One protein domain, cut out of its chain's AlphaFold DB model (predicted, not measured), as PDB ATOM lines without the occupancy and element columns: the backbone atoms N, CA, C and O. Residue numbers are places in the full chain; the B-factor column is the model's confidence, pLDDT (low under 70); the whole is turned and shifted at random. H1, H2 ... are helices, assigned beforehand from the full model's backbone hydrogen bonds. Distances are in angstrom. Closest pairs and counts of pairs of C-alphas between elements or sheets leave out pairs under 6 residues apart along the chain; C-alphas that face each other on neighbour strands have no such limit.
ATOM      1  N   LEU A 797     182.801 131.678  94.955       63.34
ATOM      2  CA  LEU A 797     182.344 131.216  96.278       63.34
ATOM      3  C   LEU A 797     183.432 131.329  97.360       63.34
ATOM      4  O   LEU A 797     183.139 131.622  98.517       63.34
ATOM      5  N   ALA A 798     184.701 131.152  96.981       61.34
ATOM      6  CA  ALA A 798     185.832 131.391  97.876       61.34
ATOM      7  C   ALA A 798     185.945 132.874  98.280       61.34
ATOM      8  O   ALA A 798     186.241 133.173  99.435       61.34
ATOM      9  N   LEU A 799     185.669 133.811  97.364       63.66
ATOM     10  CA  LEU A 799     185.632 135.241  97.672       63.66
ATOM     11  C   LEU A 799     184.427 135.589  98.545       63.66
ATOM     12  O   LEU A 799     184.590 136.362  99.477       63.66
ATOM     13  N   GLU A 800     183.240 135.027  98.316       65.06
ATOM     14  CA  GLU A 800     182.064 135.279  99.173       65.06
ATOM     15  C   GLU A 800     182.315 134.920 100.654       65.06
ATOM     16  O   GLU A 800     181.735 135.535 101.550       65.06
ATOM     17  N   GLN A 801     183.218 133.968 100.928       61.50
ATOM     18  CA  GLN A 801     183.635 133.598 102.288       61.50
ATOM     19  C   GLN A 801     184.515 134.654 102.980       61.50
ATOM     20  O   GLN A 801     184.522 134.719 104.213       61.50
ATOM     21  N   LEU A 802     185.224 135.507 102.232       63.72
ATOM     22  CA  LEU A 802     185.774 136.751 102.777       63.72
ATOM     23  C   LEU A 802     184.609 137.715 102.952       63.72
ATOM     24  O   LEU A 802     183.976 138.090 101.973       63.72
ATOM     25  N   ARG A 803     184.292 138.129 104.177       59.81
ATOM     26  CA  ARG A 803     183.315 139.207 104.375       59.81
ATOM     27  C   ARG A 803     183.959 140.552 104.019       59.81
ATOM     28  O   ARG A 803     185.144 140.743 104.277       59.81
ATOM     29  N   ASP A 804     183.192 141.482 103.447       58.69
ATOM     30  CA  ASP A 804     183.688 142.823 103.069       58.69
ATOM     31  C   ASP A 804     184.131 143.682 104.266       58.69
ATOM     32  O   ASP A 804     184.781 144.707 104.088       58.69
ATOM     33  N   ASP A 805     183.787 143.273 105.486       61.03
ATOM     34  CA  ASP A 805     183.980 144.014 106.729       61.03
ATOM     35  C   ASP A 805     185.076 143.438 107.637       61.03
ATOM     36  O   ASP A 805     185.156 143.840 108.796       61.03
ATOM     37  N   ILE A 806     185.927 142.514 107.163       65.25
ATOM     38  CA  ILE A 806     186.987 141.938 108.006       65.25
ATOM     39  C   ILE A 806     187.995 143.035 108.384       65.25
ATOM     40  O   ILE A 806     188.746 143.503 107.524       65.25
ATOM     41  N   PRO A 807     188.099 143.417 109.671       70.56
ATOM     42  CA  PRO A 807     189.064 144.413 110.099       70.56
ATOM     43  C   PRO A 807     190.446 143.754 110.163       70.56
ATOM     44  O   PRO A 807     190.888 143.327 111.228       70.56
ATOM     45  N   ILE A 808     191.150 143.652 109.029       75.19
ATOM     46  CA  ILE A 808     192.445 142.951 108.934       75.19
ATOM     47  C   ILE A 808     193.477 143.488 109.941       75.19
ATOM     48  O   ILE A 808     194.272 142.736 110.503       75.19
ATOM     49  N   ASN A 809     193.389 144.783 110.259       79.12
ATOM     50  CA  ASN A 809     194.222 145.454 111.258       79.12
ATOM     51  C   ASN A 809     193.808 145.191 112.720       79.12
ATOM     52  O   ASN A 809     194.560 145.529 113.634       79.12
ATOM     53  N   ALA A 810     192.652 144.572 112.965       80.00
ATOM     54  CA  ALA A 810     192.245 144.086 114.284       80.00
ATOM     55  C   ALA A 810     192.616 142.610 114.513       80.00
ATOM     56  O   ALA A 810     192.703 142.187 115.663       80.00
ATOM     57  N   LEU A 811     192.882 141.848 113.446       81.88
ATOM     58  CA  LEU A 811     193.307 140.448 113.525       81.88
ATOM     59  C   LEU A 811     194.799 140.313 113.864       81.88
ATOM     60  O   LEU A 811     195.627 141.174 113.521       81.88
ATOM     61  N   GLY A 812     195.149 139.212 114.529       81.31
ATOM     62  CA  GLY A 812     196.530 138.788 114.751       81.31
ATOM     63  C   GLY A 812     197.178 138.208 113.486       81.31
ATOM     64  O   GLY A 812     196.495 137.719 112.591       81.31
ATOM     65  N   SER A 813     198.515 138.217 113.410       83.81
ATOM     66  CA  SER A 813     199.280 137.724 112.245       83.81
ATOM     67  C   SER A 813     198.877 136.316 111.780       83.81
ATOM     68  O   SER A 813     198.749 136.079 110.583       83.81
ATOM     69  N   SER A 814     198.658 135.394 112.719       84.69
ATOM     70  CA  SER A 814     198.275 134.008 112.430       84.69
ATOM     71  C   SER A 814     196.838 133.896 111.904       84.69
ATOM     72  O   SER A 814     196.568 133.149 110.969       84.69
ATOM     73  N   GLU A 815     195.917 134.695 112.446       84.38
ATOM     74  CA  GLU A 815     194.513 134.747 112.011       84.38
ATOM     75  C   GLU A 815     194.391 135.320 110.593       84.38
ATOM     76  O   GLU A 815     193.624 134.809 109.775       84.38
ATOM     77  N   VAL A 816     195.191 136.346 110.275       84.81
ATOM     78  CA  VAL A 816     195.287 136.910 108.919       84.81
ATOM     79  C   VAL A 816     195.768 135.849 107.929       84.81
ATOM     80  O   VAL A 816     195.126 135.645 106.896       84.81
ATOM     81  N   TYR A 817     196.850 135.133 108.258       87.69
ATOM     82  CA  TYR A 817     197.374 134.062 107.409       87.69
ATOM     83  C   TYR A 817     196.321 132.990 107.126       87.69
ATOM     84  O   TYR A 817     196.110 132.614 105.972       87.69
ATOM     85  N   GLN A 818     195.640 132.508 108.168       84.38
ATOM     86  CA  GLN A 818     194.610 131.483 108.031       84.38
ATOM     87  C   GLN A 818     193.433 131.941 107.184       84.38
ATOM     88  O   GLN A 818     192.987 131.193 106.318       84.38
ATOM     89  N   THR A 819     192.946 133.161 107.418       80.56
ATOM     90  CA  THR A 819     191.798 133.716 106.695       80.56
ATOM     91  C   THR A 819     192.078 133.725 105.194       80.56
ATOM     92  O   THR A 819     191.276 133.225 104.408       80.56
ATOM     93  N   VAL A 820     193.258 134.202 104.786       82.44
ATOM     94  CA  VAL A 820     193.650 134.244 103.368       82.44
ATOM     95  C   VAL A 820     193.973 132.849 102.820       82.44
ATOM     96  O   VAL A 820     193.608 132.530 101.688       82.44
ATOM     97  N   SER A 821     194.599 131.978 103.616       84.69
ATOM     98  CA  SER A 821     194.926 130.603 103.208       84.69
ATOM     99  C   SER A 821     193.692 129.727 102.997       84.69
ATOM    100  O   SER A 821     193.676 128.904 102.079       84.69
ATOM    101  N   ALA A 822     192.650 129.898 103.814       79.56
ATOM    102  CA  ALA A 822     191.394 129.165 103.683       79.56
ATOM    103  C   ALA A 822     190.710 129.489 102.346       79.56
ATOM    104  O   ALA A 822     190.345 128.582 101.598       79.56
ATOM    105  N   VAL A 823     190.655 130.776 101.998       77.00
ATOM    106  CA  VAL A 823     190.120 131.273 100.719       77.00
ATOM    107  C   VAL A 823     190.948 130.730  99.553       77.00
ATOM    108  O   VAL A 823     190.402 130.206  98.583       77.00
ATOM    109  N   ALA A 824     192.278 130.790  99.659       79.12
ATOM    110  CA  ALA A 824     193.177 130.286  98.625       79.12
ATOM    111  C   ALA A 824     193.051 128.773  98.401       79.12
ATOM    112  O   ALA A 824     193.193 128.305  97.274       79.12
ATOM    113  N   SER A 825     192.797 128.000  99.459       77.19
ATOM    114  CA  SER A 825     192.686 126.538  99.387       77.19
ATOM    115  C   SER A 825     191.418 126.075  98.668       77.19
ATOM    116  O   SER A 825     191.433 125.017  98.047       77.19
ATOM    117  N   GLY A 826     190.346 126.873  98.716       70.00
ATOM    118  CA  GLY A 826     189.110 126.621  97.972       70.00
ATOM    119  C   GLY A 826     189.135 127.109  96.520       70.00
ATOM    120  O   GLY A 826     188.222 126.789  95.761       70.00
ATOM    121  N   SER A 827     190.156 127.875  96.122       77.31
ATOM    122  CA  SER A 827     190.245 128.448  94.780       77.31
ATOM    123  C   SER A 827     190.995 127.544  93.813       77.31
ATOM    124  O   SER A 827     192.076 127.028  94.101       77.31
ATOM    125  N   ARG A 828     190.436 127.428  92.610       76.50
ATOM    126  CA  ARG A 828     191.067 126.744  91.488       76.50
ATOM    127  C   ARG A 828     192.255 127.520  90.914       76.50
ATOM    128  O   ARG A 828     193.255 126.920  90.544       76.50
ATOM    129  N   TRP A 829     192.176 128.852  90.897       81.12
ATOM    130  CA  TRP A 829     193.223 129.717  90.355       81.12
ATOM    131  C   TRP A 829     193.774 130.655  91.431       81.12
ATOM    132  O   TRP A 829     193.377 131.812  91.543       81.12
ATOM    133  N   LYS A 830     194.707 130.145  92.243       82.31
ATOM    134  CA  LYS A 830     195.266 130.872  93.400       82.31
ATOM    135  C   LYS A 830     195.886 132.222  93.029       82.31
ATOM    136  O   LYS A 830     195.573 133.221  93.662       82.31
ATOM    137  N   ASN A 831     196.723 132.270  91.991       79.62
ATOM    138  CA  ASN A 831     197.374 133.518  91.573       79.62
ATOM    139  C   ASN A 831     196.363 134.542  91.040       79.62
ATOM    140  O   ASN A 831     196.481 135.722  91.352       79.62
ATOM    141  N   GLY A 832     195.342 134.092  90.300       82.62
ATOM    142  CA  GLY A 832     194.221 134.940  89.892       82.62
ATOM    143  C   GLY A 832     193.465 135.492  91.083       82.62
ATOM    144  O   GLY A 832     193.265 136.696  91.172       82.62
ATOM    145  N   LEU A 833     193.121 134.629  92.041       84.81
ATOM    146  CA  LEU A 833     192.421 135.033  93.255       84.81
ATOM    147  C   LEU A 833     193.195 136.156  93.946       84.81
ATOM    148  O   LEU A 833     192.636 137.204  94.254       84.81
ATOM    149  N   PHE A 834     194.502 135.962  94.121       84.06
ATOM    150  CA  PHE A 834     195.389 136.937  94.741       84.06
ATOM    151  C   PHE A 834     195.529 138.240  93.966       84.06
ATOM    152  O   PHE A 834     195.835 139.241  94.608       84.06
ATOM    153  N   ALA A 835     195.290 138.250  92.653       82.50
ATOM    154  CA  ALA A 835     195.315 139.441  91.810       82.50
ATOM    155  C   ALA A 835     194.002 140.238  91.825       82.50
ATOM    156  O   ALA A 835     194.036 141.423  91.508       82.50
ATOM    157  N   THR A 836     192.882 139.646  92.259       86.06
ATOM    158  CA  THR A 836     191.574 140.328  92.319       86.06
ATOM    159  C   THR A 836     191.634 141.669  93.052       86.06
ATOM    160  O   THR A 836     192.405 141.848  94.006       86.06
ATOM    161  N   SER A 837     190.790 142.618  92.647       82.94
ATOM    162  CA  SER A 837     190.703 143.946  93.270       82.94
ATOM    163  C   SER A 837     190.314 143.862  94.748       82.94
ATOM    164  O   SER A 837     190.831 144.606  95.585       82.94
ATOM    165  N   ARG A 838     189.467 142.893  95.103       78.62
ATOM    166  CA  ARG A 838     189.016 142.672  96.480       78.62
ATOM    167  C   ARG A 838     190.156 142.284  97.419       78.62
ATOM    168  O   ARG A 838     190.285 142.864  98.495       78.62
ATOM    169  N   LEU A 839     191.017 141.348  97.012       80.25
ATOM    170  CA  LEU A 839     192.205 141.008  97.797       80.25
ATOM    171  C   LEU A 839     193.308 142.070  97.682       80.25
ATOM    172  O   LEU A 839     194.087 142.221  98.621       80.25
ATOM    173  N   ALA A 840     193.357 142.845  96.591       79.94
ATOM    174  CA  ALA A 840     194.265 143.993  96.472       79.94
ATOM    175  C   ALA A 840     194.049 144.981  97.611       79.94
ATOM    176  O   ALA A 840     194.991 145.390  98.280       79.94
ATOM    177  N   ARG A 841     192.779 145.267  97.893       78.88
ATOM    178  CA  ARG A 841     192.387 146.156  98.976       78.88
ATOM    179  C   ARG A 841     192.886 145.676 100.340       78.88
ATOM    180  O   ARG A 841     193.361 146.488 101.126       78.88
ATOM    181  N   LEU A 842     192.856 144.365 100.601       79.31
ATOM    182  CA  LEU A 842     193.418 143.803 101.837       79.31
ATOM    183  C   LEU A 842     194.923 144.048 101.950       79.31
ATOM    184  O   LEU A 842     195.409 144.327 103.042       79.31
ATOM    185  N   TRP A 843     195.663 143.945 100.843       82.62
ATOM    186  CA  TRP A 843     197.085 144.284 100.828       82.62
ATOM    187  C   TRP A 843     197.298 145.765 101.150       82.62
ATOM    188  O   TRP A 843     198.117 146.089 102.011       82.62
ATOM    189  N   ASP A 844     196.537 146.656 100.518       83.06
ATOM    190  CA  ASP A 844     196.673 148.102 100.699       83.06
ATOM    191  C   ASP A 844     196.311 148.552 102.122       83.06
ATOM    192  O   ASP A 844     197.025 149.369 102.707       83.06
ATOM    193  N   GLU A 845     195.264 147.973 102.717       82.81
ATOM    194  CA  GLU A 845     194.803 148.288 104.074       82.81
ATOM    195  C   GLU A 845     195.656 147.638 105.178       82.81
ATOM    196  O   GLU A 845     195.746 148.185 106.282       82.81
ATOM    197  N   ALA A 846     196.287 146.487 104.915       83.50
ATOM    198  CA  ALA A 846     197.141 145.807 105.885       83.50
ATOM    199  C   ALA A 846     198.421 146.603 106.170       83.50
ATOM    200  O   ALA A 846     199.135 147.025 105.258       83.50
ATOM    201  N   ASP A 847     198.769 146.743 107.451       87.38
ATOM    202  CA  ASP A 847     200.090 147.249 107.815       87.38
ATOM    203  C   ASP A 847     201.218 146.301 107.373       87.38
ATOM    204  O   ASP A 847     201.021 145.127 107.042       87.38
ATOM    205  N   ALA A 848     202.446 146.813 107.395       84.44
ATOM    206  CA  ALA A 848     203.589 146.092 106.863       84.44
ATOM    207  C   ALA A 848     203.907 144.785 107.627       84.44
ATOM    208  O   ALA A 848     204.389 143.824 107.029       84.44
ATOM    209  N   ARG A 849     203.559 144.682 108.918       84.62
ATOM    210  CA  ARG A 849     203.715 143.437 109.688       84.62
ATOM    211  C   ARG A 849     202.715 142.376 109.224       84.62
ATOM    212  O   ARG A 849     203.072 141.205 109.087       84.62
ATOM    213  N   ARG A 850     201.462 142.770 109.002       86.69
ATOM    214  CA  ARG A 850     200.397 141.881 108.520       86.69
ATOM    215  C   ARG A 850     200.662 141.433 107.093       86.69
ATOM    216  O   ARG A 850     200.534 140.242 106.836       86.69
ATOM    217  N   ARG A 851     201.157 142.322 106.223       87.50
ATOM    218  CA  ARG A 851     201.607 141.965 104.864       87.50
ATOM    219  C   ARG A 851     202.644 140.847 104.872       87.50
ATOM    220  O   ARG A 851     202.493 139.872 104.149       87.50
ATOM    221  N   LEU A 852     203.648 140.943 105.744       88.94
ATOM    222  CA  LEU A 852     204.686 139.915 105.866       88.94
ATOM    223  C   LEU A 852     204.200 138.620 106.530       88.94
ATOM    224  O   LEU A 852     204.886 137.607 106.446       88.94
ATOM    225  N   SER A 853     203.025 138.638 107.161       88.88
ATOM    226  CA  SER A 853     202.378 137.453 107.732       88.88
ATOM    227  C   SER A 853     201.403 136.782 106.758       88.88
ATOM    228  O   SER A 853     200.747 135.829 107.154       88.88
ATOM    229  N   LEU A 854     201.237 137.284 105.529       88.62
ATOM    230  CA  LEU A 854     200.363 136.678 104.520       88.62
ATOM    231  C   LEU A 854     201.047 135.483 103.840       88.62
ATOM    232  O   LEU A 854     202.277 135.396 103.867       88.62
ATOM    233  N   PRO A 855     200.282 134.582 103.194       89.12
ATOM    234  CA  PRO A 855     200.865 133.480 102.440       89.12
ATOM    235  C   PRO A 855     201.924 133.957 101.448       89.12
ATOM    236  O   PRO A 855     201.695 134.940 100.739       89.12
ATOM    237  N   SER A 856     203.063 133.266 101.357       86.50
ATOM    238  CA  SER A 856     204.170 133.670 100.475       86.50
ATOM    239  C   SER A 856     203.730 133.782  99.015       86.50
ATOM    240  O   SER A 856     204.188 134.668  98.298       86.50
ATOM    241  N   SER A 857     202.766 132.967  98.582       79.44
ATOM    242  CA  SER A 857     202.145 133.078  97.260       79.44
ATOM    243  C   SER A 857     201.340 134.373  97.063       79.44
ATOM    244  O   SER A 857     201.357 134.933  95.971       79.44
ATOM    245  N   PHE A 858     200.661 134.867  98.106       83.50
ATOM    246  CA  PHE A 858     199.954 136.154  98.075       83.50
ATOM    247  C   PHE A 858     200.943 137.318  98.081       83.50
ATOM    248  O   PHE A 858     200.829 138.230  97.264       83.50
ATOM    249  N   TYR A 859     201.944 137.248  98.965       81.94
ATOM    250  CA  TYR A 859     203.022 138.229  99.031       81.94
ATOM    251  C   TYR A 859     203.720 138.336  97.666       81.94
ATOM    252  O   TYR A 859     203.763 139.413  97.083       81.94
ATOM    253  N   MET A 860     204.115 137.207  97.071       76.25
ATOM    254  CA  MET A 860     204.724 137.145  95.738       76.25
ATOM    255  C   MET A 860     203.831 137.712  94.624       76.25
ATOM    256  O   MET A 860     204.351 138.312  93.685       76.25
ATOM    257  N   ALA A 861     202.510 137.516  94.686       72.94
ATOM    258  CA  ALA A 861     201.589 138.071  93.691       72.94
ATOM    259  C   ALA A 861     201.528 139.609  93.742       72.94
ATOM    260  O   ALA A 861     201.255 140.241  92.724       72.94
ATOM    261  N   ARG A 862     201.796 140.209  94.911       75.25
ATOM    262  CA  ARG A 862     201.739 141.661  95.153       75.25
ATOM    263  C   ARG A 862     203.097 142.346  95.112       75.25
ATOM    264  O   ARG A 862     203.171 143.554  94.900       75.25
ATOM    265  N   THR A 863     204.170 141.589  95.274       63.69
ATOM    266  CA  THR A 863     205.521 142.077  95.051       63.69
ATOM    267  C   THR A 863     205.787 142.187  93.543       63.69
ATOM    268  O   THR A 863     205.572 141.214  92.812       63.69
TER     269      THR A 863
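Overview. This is residues 797 to 863 of the 1240 residues of the protein "Predicted hydrolase, HAD superfamily" of Methylobacterium sp. UNC378MF (UniProt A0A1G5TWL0). Four consecutive helices, H2 to H5, make a rough four-sided ring: H2 and H4 are the long sides and run opposite ways, with H3 at one end and H5 at the other. H6 covers one side of this ring, while H1 and the link of residues 801 to 812 pass across the opposite side. The 67 printed residues include six named helices, H1 to H6 in chain order, and no named strand, and the class is all helix. The whole is compact and rounded, with a radius of gyration of the C-alphas of 10.6 A and spans of 27 by 24 by 19 A.

Along the chain. H1, residues 797 to 800, begins at C-alpha 797 (182.344, 131.216, 96.278). H2, residues 813 to 826, is 20.7 A long and begins at C-alpha 813 (199.280, 137.724, 112.245). H3 spans residues 830 to 835, H4 residues 837 to 845 over 12.3 A, and H5 residues 848 to 852. H6, residues 856 to 862, ends at C-alpha 862 (201.739, 141.661, 95.153).

Arrangement. H1 touches H2, at residues 823 to 826 of H2 alone; the closest C-alphas, of Ala 798 and Val 823, are 5.1 A apart. H2 only just touches H5, with 3 pairs of C-alphas within 8 A, the closest being Ser 813 and Arg 850 at 5.7 A. H2 and H4 are apart. H3 touches H6, closest at the C-alphas of Phe 834 and Phe 858, 5.7 A, the same way at a shallow tilt of 33 degrees, only just short of steep. Every O i to N i+4 pair is within hydrogen-bond range in H2, H3, H5 and H6, against 4 of 5 in H4; H1 is too short for one.

Size, cuts and confidence. The farthest C-alphas, of Ala 810 and Arg 828, are 28.7 A apart. The printed part has no cut. The link H1 to H2 is long, 12 residues. Mean pLDDT of the printed part is 78.6, with residues 797 to 806 and 863 under 70.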